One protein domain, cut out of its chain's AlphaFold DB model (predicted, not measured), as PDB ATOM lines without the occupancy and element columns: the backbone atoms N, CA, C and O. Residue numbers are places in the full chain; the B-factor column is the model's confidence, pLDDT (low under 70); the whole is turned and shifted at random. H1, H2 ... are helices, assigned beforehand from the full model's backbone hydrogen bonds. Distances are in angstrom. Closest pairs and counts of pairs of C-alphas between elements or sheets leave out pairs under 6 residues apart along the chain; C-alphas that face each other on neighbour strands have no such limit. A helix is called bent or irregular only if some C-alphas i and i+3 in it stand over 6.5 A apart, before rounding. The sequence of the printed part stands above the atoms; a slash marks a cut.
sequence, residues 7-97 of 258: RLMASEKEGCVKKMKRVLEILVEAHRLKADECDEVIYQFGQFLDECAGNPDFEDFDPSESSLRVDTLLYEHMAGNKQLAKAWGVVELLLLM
ATOM      1  N   ARG A   7     -80.417 151.305 -37.692       70.00
ATOM      2  CA  ARG A   7     -81.660 151.984 -37.303       70.00
ATOM      3  C   ARG A   7     -82.362 151.290 -36.136       70.00
ATOM      4  O   ARG A   7     -82.866 151.938 -35.218       70.00
ATOM      5  N   LEU A   8     -82.396 149.956 -36.157       67.06
ATOM      6  CA  LEU A   8     -82.981 149.151 -35.078       67.06
ATOM      7  C   LEU A   8     -82.092 149.136 -33.831       67.06
ATOM      8  O   LEU A   8     -82.609 149.000 -32.721       67.06
ATOM      9  N   MET A   9     -80.780 149.304 -33.997       69.38
ATOM     10  CA  MET A   9     -79.841 149.454 -32.885       69.38
ATOM     11  C   MET A   9     -80.052 150.778 -32.138       69.38
ATOM     12  O   MET A   9     -80.011 150.779 -30.908       69.38
ATOM     13  N   ALA A  10     -80.365 151.863 -32.854       64.94
ATOM     14  CA  ALA A  10     -80.699 153.158 -32.258       64.94
ATOM     15  C   ALA A  10     -82.107 153.183 -31.621       64.94
ATOM     16  O   ALA A  10     -82.280 153.705 -30.520       64.94
ATOM     17  N   SER A  11     -83.110 152.582 -32.277       67.62
ATOM     18  CA  SER A  11     -84.524 152.704 -31.873       67.62
ATOM     19  C   SER A  11     -85.039 151.602 -30.931       67.62
ATOM     20  O   SER A  11     -85.913 151.863 -30.106       67.62
ATOM     21  N   GLU A  12     -84.553 150.354 -31.038       71.06
ATOM     22  CA  GLU A  12     -85.130 149.192 -30.334       71.06
ATOM     23  C   GLU A  12     -84.054 148.283 -29.703       71.06
ATOM     24  O   GLU A  12     -83.833 147.131 -30.098       71.06
ATOM     25  N   LYS A  13     -83.403 148.798 -28.650       69.50
ATOM     26  CA  LYS A  13     -82.313 148.121 -27.922       69.50
ATOM     27  C   LYS A  13     -82.697 146.729 -27.407       69.50
ATOM     28  O   LYS A  13     -81.996 145.749 -27.662       69.50
ATOM     29  N   GLU A  14     -83.835 146.607 -26.721       70.88
ATOM     30  CA  GLU A  14     -84.271 145.325 -26.143       70.88
ATOM     31  C   GLU A  14     -84.570 144.261 -27.210       70.88
ATOM     32  O   GLU A  14     -84.310 143.069 -27.003       70.88
ATOM     33  N   GLY A  15     -85.099 144.680 -28.364       72.81
ATOM     34  CA  GLY A  15     -85.375 143.803 -29.499       72.81
ATOM     35  C   GLY A  15     -84.089 143.268 -30.131       72.81
ATOM     36  O   GLY A  15     -83.998 142.073 -30.433       72.81
ATOM     37  N   CYS A  16     -83.072 144.120 -30.272       73.94
ATOM     38  CA  CYS A  16     -81.762 143.742 -30.801       73.94
ATOM     39  C   CYS A  16     -81.007 142.791 -29.865       73.94
ATOM     40  O   CYS A  16     -80.493 141.774 -30.335       73.94
ATOM     41  N   VAL A  17     -81.027 143.028 -28.547       77.31
ATOM     42  CA  VAL A  17     -80.411 142.120 -27.561       77.31
ATOM     43  C   VAL A  17     -81.075 140.741 -27.581       77.31
ATOM     44  O   VAL A  17     -80.381 139.726 -27.618       77.31
ATOM     45  N   LYS A  18     -82.414 140.665 -27.617       78.62
ATOM     46  CA  LYS A  18     -83.137 139.378 -27.698       78.62
ATOM     47  C   LYS A  18     -82.798 138.606 -28.976       78.62
ATOM     48  O   LYS A  18     -82.599 137.393 -28.934       78.62
ATOM     49  N   LYS A  19     -82.700 139.302 -30.112       78.38
ATOM     50  CA  LYS A  19     -82.302 138.701 -31.393       78.38
ATOM     51  C   LYS A  19     -80.834 138.256 -31.380       78.38
ATOM     52  O   LYS A  19     -80.543 137.193 -31.918       78.38
ATOM     53  N   MET A  20     -79.938 139.011 -30.742       78.94
ATOM     54  CA  MET A  20     -78.528 138.638 -30.588       78.94
ATOM     55  C   MET A  20     -78.357 137.405 -29.692       78.94
ATOM     56  O   MET A  20     -77.620 136.496 -30.059       78.94
ATOM     57  N   LYS A  21     -79.112 137.300 -28.588       81.25
ATOM     58  CA  LYS A  21     -79.146 136.087 -27.748       81.25
ATOM     59  C   LYS A  21     -79.487 134.840 -28.563       81.25
ATOM     60  O   LYS A  21     -78.760 133.857 -28.510       81.25
ATOM     61  N   ARG A  22     -80.520 134.927 -29.406       80.62
ATOM     62  CA  ARG A  22     -80.914 133.829 -30.300       80.62
ATOM     63  C   ARG A  22     -79.830 133.466 -31.324       80.62
ATOM     64  O   ARG A  22     -79.706 132.308 -31.698       80.62
ATOM     65  N   VAL A  23     -79.058 134.442 -31.801       79.19
ATOM     66  CA  VAL A  23     -77.925 134.188 -32.710       79.19
ATOM     67  C   VAL A  23     -76.775 133.501 -31.972       79.19
ATOM     68  O   VAL A  23     -76.196 132.559 -32.506       79.19
ATOM     69  N   LEU A  24     -76.476 133.919 -30.741       78.94
ATOM     70  CA  LEU A  24     -75.451 133.290 -29.907       78.94
ATOM     71  C   LEU A  24     -75.807 131.844 -29.548       78.94
ATOM     72  O   LEU A  24     -74.942 130.984 -29.653       78.94
ATOM     73  N   GLU A  25     -77.071 131.559 -29.219       80.62
ATOM     74  CA  GLU A  25     -77.566 130.188 -29.004       80.62
ATOM     75  C   GLU A  25     -77.258 129.286 -30.215       80.62
ATOM     76  O   GLU A  25     -76.660 128.222 -30.064       80.62
ATOM     77  N   ILE A  26     -77.550 129.761 -31.433       79.12
ATOM     78  CA  ILE A  26     -77.266 129.033 -32.682       79.12
ATOM     79  C   ILE A  26     -75.750 128.857 -32.909       79.12
ATOM     80  O   ILE A  26     -75.307 127.823 -33.408       79.12
ATOM     81  N   LEU A  27     -74.929 129.848 -32.548       75.88
ATOM     82  CA  LEU A  27     -73.467 129.766 -32.680       75.88
ATOM     83  C   LEU A  27     -72.833 128.790 -31.675       75.88
ATOM     84  O   LEU A  27     -71.838 128.138 -32.009       75.88
ATOM     85  N   VAL A  28     -73.413 128.658 -30.479       79.56
ATOM     86  CA  VAL A  28     -73.019 127.651 -29.480       79.56
ATOM     87  C   VAL A  28     -73.407 126.250 -29.947       79.56
ATOM     88  O   VAL A  28     -72.573 125.345 -29.901       79.56
ATOM     89  N   GLU A  29     -74.624 126.073 -30.472       80.06
ATOM     90  CA  GLU A  29     -75.068 124.808 -31.079       80.06
ATOM     91  C   GLU A  29     -74.172 124.386 -32.255       80.06
ATOM     92  O   GLU A  29     -73.851 123.209 -32.411       80.06
ATOM     93  N   ALA A  30     -73.698 125.347 -33.052       75.69
ATOM     94  CA  ALA A  30     -72.769 125.107 -34.155       75.69
ATOM     95  C   ALA A  30     -71.301 124.904 -33.715       75.69
ATOM     96  O   ALA A  30     -70.417 124.826 -34.573       75.69
ATOM     97  N   HIS A  31     -71.021 124.851 -32.405       74.75
ATOM     98  CA  HIS A  31     -69.681 124.753 -31.807       74.75
ATOM     99  C   HIS A  31     -68.693 125.839 -32.273       74.75
ATOM    100  O   HIS A  31     -67.479 125.629 -32.281       74.75
ATOM    101  N   ARG A  32     -69.199 127.009 -32.681       68.31
ATOM    102  CA  ARG A  32     -68.376 128.148 -33.121       68.31
ATOM    103  C   ARG A  32     -67.982 129.068 -31.968       68.31
ATOM    104  O   ARG A  32     -67.021 129.815 -32.112       68.31
ATOM    105  N   LEU A  33     -68.700 128.997 -30.848       73.06
ATOM    106  CA  LEU A  33     -68.472 129.804 -29.652       73.06
ATOM    107  C   LEU A  33     -68.694 128.953 -28.390       73.06
ATOM    108  O   LEU A  33     -69.493 128.014 -28.406       73.06
ATOM    109  N   LYS A  34     -67.971 129.246 -27.305       72.69
ATOM    110  CA  LYS A  34     -68.131 128.552 -26.015       72.69
ATOM    111  C   LYS A  34     -69.222 129.227 -25.186       72.69
ATOM    112  O   LYS A  34     -69.252 130.449 -25.116       72.69
ATOM    113  N   ALA A  35     -70.057 128.439 -24.510       69.69
ATOM    114  CA  ALA A  35     -71.159 128.955 -23.688       69.69
ATOM    115  C   ALA A  35     -70.702 129.988 -22.636       69.69
ATOM    116  O   ALA A  35     -71.410 130.958 -22.385       69.69
ATOM    117  N   ASP A  36     -69.487 129.827 -22.103       72.38
ATOM    118  CA  ASP A  36     -68.897 130.715 -21.092       72.38
ATOM    119  C   ASP A  36     -68.626 132.147 -21.603       72.38
ATOM    120  O   ASP A  36     -68.468 133.069 -20.809       72.38
ATOM    121  N   GLU A  37     -68.568 132.350 -22.923       73.00
ATOM    122  CA  GLU A  37     -68.280 133.650 -23.546       73.00
ATOM    123  C   GLU A  37     -69.560 134.398 -23.965       73.00
ATOM    124  O   GLU A  37     -69.508 135.583 -24.296       73.00
ATOM    125  N   CYS A  38     -70.727 133.741 -23.928       74.00
ATOM    126  CA  CYS A  38     -71.992 134.324 -24.382       74.00
ATOM    127  C   CYS A  38     -72.448 135.508 -23.525       74.00
ATOM    128  O   CYS A  38     -72.848 136.536 -24.072       74.00
ATOM    129  N   ASP A  39     -72.376 135.385 -22.198       76.69
ATOM    130  CA  ASP A  39     -72.841 136.432 -21.280       76.69
ATOM    131  C   ASP A  39     -71.989 137.705 -21.388       76.69
ATOM    132  O   ASP A  39     -72.514 138.821 -21.347       76.69
ATOM    133  N   GLU A  40     -70.684 137.547 -21.617       79.38
ATOM    134  CA  GLU A  40     -69.759 138.663 -21.818       79.38
ATOM    135  C   GLU A  40     -70.004 139.370 -23.157       79.38
ATOM    136  O   GLU A  40     -70.014 140.600 -23.209       79.38
ATOM    137  N   VAL A  41     -70.280 138.617 -24.229       78.56
ATOM    138  CA  VAL A  41     -70.647 139.191 -25.534       78.56
ATOM    139  C   VAL A  41     -71.970 139.954 -25.452       78.56
ATOM    140  O   VAL A  41     -72.080 141.043 -26.009       78.56
ATOM    141  N   ILE A  42     -72.967 139.429 -24.734       79.31
ATOM    142  CA  ILE A  42     -74.260 140.107 -24.545       79.31
ATOM    143  C   ILE A  42     -74.080 141.411 -23.765       79.31
ATOM    144  O   ILE A  42     -74.694 142.418 -24.117       79.31
ATOM    145  N   TYR A  43     -73.243 141.402 -22.727       80.12
ATOM    146  CA  TYR A  43     -72.943 142.595 -21.939       80.12
ATOM    147  C   TYR A  43     -72.242 143.673 -22.779       80.12
ATOM    148  O   TYR A  43     -72.698 144.816 -22.806       80.12
ATOM    149  N   GLN A  44     -71.203 143.297 -23.534       79.31
ATOM    150  CA  GLN A  44     -70.488 144.206 -24.441       79.31
ATOM    151  C   GLN A  44     -71.403 144.749 -25.546       79.31
ATOM    152  O   GLN A  44     -71.386 145.939 -25.849       79.31
ATOM    153  N   PHE A  45     -72.256 143.900 -26.120       78.12
ATOM    154  CA  PHE A  45     -73.222 144.322 -27.129       78.12
ATOM    155  C   PHE A  45     -74.273 145.287 -26.557       78.12
ATOM    156  O   PHE A  45     -74.668 146.230 -27.233       78.12
ATOM    157  N   GLY A  46     -74.694 145.098 -25.302       76.38
ATOM    158  CA  GLY A  46     -75.570 146.036 -24.598       76.38
ATOM    159  C   GLY A  46     -74.932 147.416 -24.411       76.38
ATOM    160  O   GLY A  46     -75.569 148.417 -24.721       76.38
ATOM    161  N   GLN A  47     -73.660 147.463 -23.998       77.88
ATOM    162  CA  GLN A  47     -72.904 148.720 -23.887       77.88
ATOM    163  C   GLN A  47     -72.782 149.435 -25.237       77.88
ATOM    164  O   GLN A  47     -72.994 150.642 -25.318       77.88
ATOM    165  N   PHE A  48     -72.524 148.685 -26.311       75.62
ATOM    166  CA  PHE A  48     -72.473 149.247 -27.659       75.62
ATOM    167  C   PHE A  48     -73.819 149.830 -28.109       75.62
ATOM    168  O   PHE A  48     -73.863 150.906 -28.692       75.62
ATOM    169  N   LEU A  49     -74.937 149.161 -27.808       72.56
ATOM    170  CA  LEU A  49     -76.271 149.690 -28.118       72.56
ATOM    171  C   LEU A  49     -76.573 150.992 -27.362       72.56
ATOM    172  O   LEU A  49     -77.304 151.844 -27.871       72.56
ATOM    173  N   ASP A  50     -76.019 151.160 -26.162       73.62
ATOM    174  CA  ASP A  50     -76.128 152.409 -25.413       73.62
ATOM    175  C   ASP A  50     -75.308 153.545 -26.035       73.62
ATOM    176  O   ASP A  50     -75.807 154.668 -26.090       73.62
ATOM    177  N   GLU A  51     -74.126 153.247 -26.579       72.19
ATOM    178  CA  GLU A  51     -73.305 154.194 -27.346       72.19
ATOM    179  C   GLU A  51     -73.953 154.564 -28.697       72.19
ATOM    180  O   GLU A  51     -73.981 155.738 -29.069       72.19
ATOM    181  N   CYS A  52     -74.555 153.599 -29.401       65.69
ATOM    182  CA  CYS A  52     -75.234 153.826 -30.684       65.69
ATOM    183  C   CYS A  52     -76.470 154.716 -30.577       65.69
ATOM    184  O   CYS A  52     -76.722 155.514 -31.473       65.69
ATOM    185  N   ALA A  53     -77.240 154.615 -29.492       62.38
ATOM    186  CA  ALA A  53     -78.429 155.450 -29.305       62.38
ATOM    187  C   ALA A  53     -78.113 156.932 -29.042       62.38
ATOM    188  O   ALA A  53     -79.028 157.749 -28.998       62.38
ATOM    189  N   GLY A  54     -76.838 157.280 -28.834       62.84
ATOM    190  CA  GLY A  54     -76.371 158.660 -28.732       62.84
ATOM    191  C   GLY A  54     -75.748 159.211 -30.016       62.84
ATOM    192  O   GLY A  54     -75.359 160.378 -30.016       62.84
ATOM    193  N   ASN A  55     -75.616 158.406 -31.078       69.62
ATOM    194  CA  ASN A  55     -74.918 158.807 -32.297       69.62
ATOM    195  C   ASN A  55     -75.900 159.027 -33.474       69.62
ATOM    196  O   ASN A  55     -76.547 158.063 -33.895       69.62
ATOM    197  N   PRO A  56     -75.996 160.252 -34.034       65.31
ATOM    198  CA  PRO A  56     -76.886 160.557 -35.161       65.31
ATOM    199  C   PRO A  56     -76.605 159.713 -36.413       65.31
ATOM    200  O   PRO A  56     -77.532 159.429 -37.169       65.31
ATOM    201  N   ASP A  57     -75.372 159.225 -36.592       67.88
ATOM    202  CA  ASP A  57     -74.978 158.413 -37.753       67.88
ATOM    203  C   ASP A  57     -75.748 157.078 -37.855       67.88
ATOM    204  O   ASP A  57     -75.872 156.503 -38.936       67.88
ATOM    205  N   PHE A  58     -76.279 156.569 -36.734       68.81
ATOM    206  CA  PHE A  58     -77.066 155.329 -36.691       68.81
ATOM    207  C   PHE A  58     -78.570 155.570 -36.885       68.81
ATOM    208  O   PHE A  58     -79.271 154.688 -37.388       68.81
ATOM    209  N   GLU A  59     -79.073 156.742 -36.487       65.25
ATOM    210  CA  GLU A  59     -80.490 157.113 -36.592       65.25
ATOM    211  C   GLU A  59     -80.853 157.539 -38.024       65.25
ATOM    212  O   GLU A  59     -81.871 157.089 -38.555       65.25
ATOM    213  N   ASP A  60     -79.962 158.293 -38.677       67.69
ATOM    214  CA  ASP A  60     -80.123 158.799 -40.049       67.69
ATOM    215  C   ASP A  60     -79.581 157.842 -41.130       67.69
ATOM    216  O   ASP A  60     -79.511 158.192 -42.309       67.69
ATOM    217  N   PHE A  61     -79.204 156.612 -40.762       69.44
ATOM    218  CA  PHE A  61     -78.644 155.643 -41.703       69.44
ATOM    219  C   PHE A  61     -79.657 155.263 -42.802       69.44
ATOM    220  O   PHE A  61     -80.636 154.555 -42.534       69.44
ATOM    221  N   ASP A  62     -79.405 155.676 -44.051       63.41
ATOM    222  CA  ASP A  62     -80.189 155.267 -45.225       63.41
ATOM    223  C   ASP A  62     -79.494 154.121 -45.989       63.41
ATOM    224  O   ASP A  62     -78.453 154.331 -46.616       63.41
ATOM    225  N   PRO A  63     -80.086 152.907 -46.022       62.22
ATOM    226  CA  PRO A  63     -79.574 151.780 -46.805       62.22
ATOM    227  C   PRO A  63     -79.550 152.021 -48.324       62.22
ATOM    228  O   PRO A  63     -78.994 151.204 -49.060       62.22
ATOM    229  N   SER A  64     -80.210 153.078 -48.804       58.88
ATOM    230  CA  SER A  64     -80.329 153.423 -50.226       58.88
ATOM    231  C   SER A  64     -79.141 154.240 -50.743       58.88
ATOM    232  O   SER A  64     -78.944 154.330 -51.957       58.88
ATOM    233  N   GLU A  65     -78.341 154.828 -49.848       62.78
ATOM    234  CA  GLU A  65     -77.140 155.575 -50.211       62.78
ATOM    235  C   GLU A  65     -75.926 154.648 -50.337       62.78
ATOM    236  O   GLU A  65     -75.416 154.093 -49.365       62.78
ATOM    237  N   SER A  66     -75.396 154.520 -51.556       53.50
ATOM    238  CA  SER A  66     -74.276 153.628 -51.893       53.50
ATOM    239  C   SER A  66     -72.969 153.906 -51.133       53.50
ATOM    240  O   SER A  66     -72.051 153.085 -51.174       53.50
ATOM    241  N   SER A  67     -72.847 155.072 -50.493       56.50
ATOM    242  CA  SER A  67     -71.694 155.484 -49.683       56.50
ATOM    243  C   SER A  67     -71.757 155.009 -48.230       56.50
ATOM    244  O   SER A  67     -70.713 154.951 -47.584       56.50
ATOM    245  N   LEU A  68     -72.937 154.648 -47.718       63.22
ATOM    246  CA  LEU A  68     -73.150 154.263 -46.323       63.22
ATOM    247  C   LEU A  68     -73.259 152.741 -46.212       63.22
ATOM    248  O   LEU A  68     -74.326 152.135 -46.265       63.22
ATOM    249  N   ARG A  69     -72.102 152.091 -46.082       67.44
ATOM    250  CA  ARG A  69     -72.018 150.641 -45.902       67.44
ATOM    251  C   ARG A  69     -72.083 150.260 -44.425       67.44
ATOM    252  O   ARG A  69     -71.307 150.766 -43.619       67.44
ATOM    253  N   VAL A  70     -72.955 149.302 -44.099       70.50
ATOM    254  CA  VAL A  70     -73.152 148.798 -42.726       70.50
ATOM    255  C   VAL A  70     -71.855 148.253 -42.127       70.50
ATOM    256  O   VAL A  70     -71.572 148.485 -40.958       70.50
ATOM    257  N   ASP A  71     -71.038 147.550 -42.910       69.62
ATOM    258  CA  ASP A  71     -69.792 146.967 -42.417       69.62
ATOM    259  C   ASP A  71     -68.700 148.013 -42.159       69.62
ATOM    260  O   ASP A  71     -67.975 147.881 -41.177       69.62
ATOM    261  N   THR A  72     -68.627 149.079 -42.966       74.69
ATOM    262  CA  THR A  72     -67.717 150.210 -42.717       74.69
ATOM    263  C   THR A  72     -68.107 150.948 -41.439       74.69
ATOM    264  O   THR A  72     -67.257 151.170 -40.582       74.69
ATOM    265  N   LEU A  73     -69.400 151.245 -41.268       74.06
ATOM    266  CA  LEU A  73     -69.923 151.926 -40.081       74.06
ATOM    267  C   LEU A  73     -69.673 151.107 -38.804       74.06
ATOM    268  O   LEU A  73     -69.165 151.617 -37.806       74.06
ATOM    269  N   LEU A  74     -69.984 149.808 -38.831       74.19
ATOM    270  CA  LEU A  74     -69.756 148.936 -37.679       74.19
ATOM    271  C   LEU A  74     -68.262 148.759 -37.383       74.19
ATOM    272  O   LEU A  74     -67.888 148.731 -36.214       74.19
ATOM    273  N   TYR A  75     -67.404 148.686 -38.405       76.62
ATOM    274  CA  TYR A  75     -65.954 148.617 -38.216       76.62
ATOM    275  C   TYR A  75     -65.409 149.876 -37.532       76.62
ATOM    276  O   TYR A  75     -64.663 149.769 -36.561       76.62
ATOM    277  N   GLU A  76     -65.810 151.065 -37.983       76.25
ATOM    278  CA  GLU A  76     -65.345 152.336 -37.415       76.25
ATOM    279  C   GLU A  76     -65.722 152.490 -35.934       76.25
ATOM    280  O   GLU A  76     -64.905 152.955 -35.136       76.25
ATOM    281  N   HIS A  77     -66.912 152.026 -35.540       71.38
ATOM    282  CA  HIS A  77     -67.399 152.154 -34.165       71.38
ATOM    283  C   HIS A  77     -67.032 150.981 -33.239       71.38
ATOM    284  O   HIS A  77     -66.843 151.196 -32.042       71.38
ATOM    285  N   MET A  78     -66.898 149.750 -33.747       68.06
ATOM    286  CA  MET A  78     -66.601 148.570 -32.917       68.06
ATOM    287  C   MET A  78     -65.122 148.161 -32.923       68.06
ATOM    288  O   MET A  78     -64.615 147.741 -31.881       68.06
ATOM    289  N   ALA A  79     -64.404 148.279 -34.048       65.19
ATOM    290  CA  ALA A  79     -63.038 147.749 -34.160       65.19
ATOM    291  C   ALA A  79     -62.005 148.566 -33.360       65.19
ATOM    292  O   ALA A  79     -60.956 148.046 -32.973       65.19
ATOM    293  N   GLY A  80     -62.302 149.839 -33.074       63.38
ATOM    294  CA  GLY A  80     -61.439 150.723 -32.286       63.38
ATOM    295  C   GLY A  80     -61.522 150.523 -30.767       63.38
ATOM    296  O   GLY A  80     -60.603 150.924 -30.047       63.38
ATOM    297  N   ASN A  81     -62.588 149.897 -30.252       71.25
ATOM    298  CA  ASN A  81     -62.842 149.822 -28.814       71.25
ATOM    299  C   ASN A  81     -62.433 148.457 -28.233       71.25
ATOM    300  O   ASN A  81     -63.090 147.439 -28.441       71.25
ATOM    301  N   LYS A  82     -61.355 148.431 -27.435       64.81
ATOM    302  CA  LYS A  82     -60.844 147.202 -26.788       64.81
ATOM    303  C   LYS A  82     -61.867 146.532 -25.865       64.81
ATOM    304  O   LYS A  82     -61.749 145.335 -25.618       64.81
ATOM    305  N   GLN A  83     -62.844 147.286 -25.360       65.50
ATOM    306  CA  GLN A  83     -63.909 146.753 -24.506       65.50
ATOM    307  C   GLN A  83     -64.943 145.935 -25.288       65.50
ATOM    308  O   GLN A  83     -65.632 145.121 -24.691       65.50
ATOM    309  N   LEU A  84     -65.008 146.101 -26.612       67.06
ATOM    310  CA  LEU A  84     -65.968 145.435 -27.494       67.06
ATOM    311  C   LEU A  84     -65.326 144.330 -28.339       67.06
ATOM    312  O   LEU A  84     -65.973 143.782 -29.225       67.06
ATOM    313  N   ALA A  85     -64.064 143.977 -28.085       72.81
ATOM    314  CA  ALA A  85     -63.301 143.067 -28.940       72.81
ATOM    315  C   ALA A  85     -63.954 141.680 -29.106       72.81
ATOM    316  O   ALA A  85     -63.858 141.083 -30.178       72.81
ATOM    317  N   LYS A  86     -64.645 141.169 -28.074       74.81
ATOM    318  CA  LYS A  86     -65.337 139.870 -28.156       74.81
ATOM    319  C   LYS A  86     -66.652 139.986 -28.918       74.81
ATOM    320  O   LYS A  86     -66.941 139.131 -29.752       74.81
ATOM    321  N   ALA A  87     -67.415 141.055 -28.689       76.50
ATOM    322  CA  ALA A  87     -68.605 141.352 -29.481       76.50
ATOM    323  C   ALA A  87     -68.261 141.572 -30.964       76.50
ATOM    324  O   ALA A  87     -68.913 140.991 -31.829       76.50
ATOM    325  N   TRP A  88     -67.192 142.319 -31.256       79.31
ATOM    326  CA  TRP A  88     -66.701 142.526 -32.615       79.31
ATOM    327  C   TRP A  88     -66.292 141.215 -33.280       79.31
ATOM    328  O   TRP A  88     -66.702 140.985 -34.406       79.31
ATOM    329  N   GLY A  89     -65.587 140.309 -32.593       77.50
ATOM    330  CA  GLY A  89     -65.238 139.002 -33.167       77.50
ATOM    331  C   GLY A  89     -66.462 138.173 -33.588       77.50
ATOM    332  O   GLY A  89     -66.432 137.481 -34.606       77.50
ATOM    333  N   VAL A  90     -67.573 138.275 -32.849       76.62
ATOM    334  CA  VAL A  90     -68.845 137.638 -33.229       76.62
ATOM    335  C   VAL A  90     -69.505 138.357 -34.405       76.62
ATOM    336  O   VAL A  90     -70.020 137.698 -35.306       76.62
ATOM    337  N   VAL A  91     -69.486 139.690 -34.428       76.62
ATOM    338  CA  VAL A  91     -70.032 140.488 -35.537       76.62
ATOM    339  C   VAL A  91     -69.226 140.277 -36.817       76.62
ATOM    340  O   VAL A  91     -69.816 140.054 -37.866       76.62
ATOM    341  N   GLU A  92     -67.901 140.246 -36.733       78.56
ATOM    342  CA  GLU A  92     -66.984 139.906 -37.817       78.56
ATOM    343  C   GLU A  92     -67.289 138.507 -38.353       78.56
ATOM    344  O   GLU A  92     -67.480 138.341 -39.557       78.56
ATOM    345  N   LEU A  93     -67.439 137.510 -37.471       77.19
ATOM    346  CA  LEU A  93     -67.857 136.172 -37.878       77.19
ATOM    347  C   LEU A  93     -69.211 136.212 -38.595       77.19
ATOM    348  O   LEU A  93     -69.358 135.583 -39.633       77.19
ATOM    349  N   LEU A  94     -70.189 136.961 -38.089       74.56
ATOM    350  CA  LEU A  94     -71.519 137.066 -38.691       74.56
ATOM    351  C   LEU A  94     -71.534 137.816 -40.035       74.56
ATOM    352  O   LEU A  94     -72.341 137.467 -40.895       74.56
ATOM    353  N   LEU A  95     -70.669 138.817 -40.220       71.75
ATOM    354  CA  LEU A  95     -70.499 139.566 -41.472       71.75
ATOM    355  C   LEU A  95     -69.710 138.760 -42.518       71.75
ATOM    356  O   LEU A  95     -69.966 138.884 -43.714       71.75
ATOM    357  N   LEU A  96     -68.773 137.913 -42.076       73.81
ATOM    358  CA  LEU A  96     -67.996 137.005 -42.929       73.81
ATOM    359  C   LEU A  96     -68.716 135.684 -43.215       73.81
ATOM    360  O   LEU A  96     -68.404 135.004 -44.197       73.81
ATOM    361  N   MET A  97     -69.664 135.290 -42.365       64.06
ATOM    362  CA  MET A  97     -70.521 134.141 -42.612       64.06
ATOM    363  C   MET A  97     -71.323 134.419 -43.875       64.06
ATOM    364  O   MET A  97     -72.159 135.322 -43.917       64.06
TER     365      MET A  97
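What this domain is: This is residues 7 to 97 of the 258 residues of an uncharacterized protein of Pocillopora damicornis (UniProt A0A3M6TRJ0). Two helical hairpins are set crosswise: H2 and H3 lie side by side, and H5 and H6 make a second pair whose H6 stands about perpendicular to H3. The short helices H1 and H4 pack on each other near the last residues of H3. The printed part has 91 residues with six named helices, H1 to H6 in chain order, and no named strand; the class is all helix. It is compact, with a radius of gyration of the C-alphas of 13.2 A, and spans 37 by 24 by 24 A.

Where its parts are: H1, residues 7 to 11, begins at C-alpha 7 (-81.660, 151.984, -37.303). H2, residues 13 to 29, is 24.6 A long. H3, residues 35 to 52, is 26.2 A long and only just irregular, with C-alphas 36 and 39 6.9 A apart. H4 holds residues 56 to 59, and H5 holds residues 70 to 78. H6, residues 82 to 96, is 20.4 A long, ends at C-alpha 96 (-67.996, 137.005, -42.929), and is irregular: C-alphas 83 and 86 are 7.9 A apart.

How they stand to each other: H3, the hub, touches H1, H2 and H6. H2 and H3 form a hairpin at a shallow tilt of 26 degrees, opposite ways; their closest C-alphas, Val 28 and Ala 35, are 6.2 A apart. Residues 40 to 48 of H3 touch residues 83 to 87 of H6, about perpendicular at 80 degrees, with C-alphas 41 and 87 closest at 4.9 A. H5 and H6 form a hairpin at 18 degrees, a shallow tilt, opposite ways; C-alphas 78 and 88 are closest at 6.1 A. H1 touches H4, C-alphas 7 and 59 being closest at 5.3 A. Every O i to N i+4 pair is within hydrogen-bond range in H1, H2 and H5, against 12 of 14 in H3 and 9 of 11 in H6; H4 is too short for such a pair.

The domain as a whole: The farthest C-alphas, Asp 36 and Glu 65, are 39.2 A apart. The printed part has no cut and no long link. Mean pLDDT of the printed part is 72.1; 33 residues are under 70, among them 52 to 69.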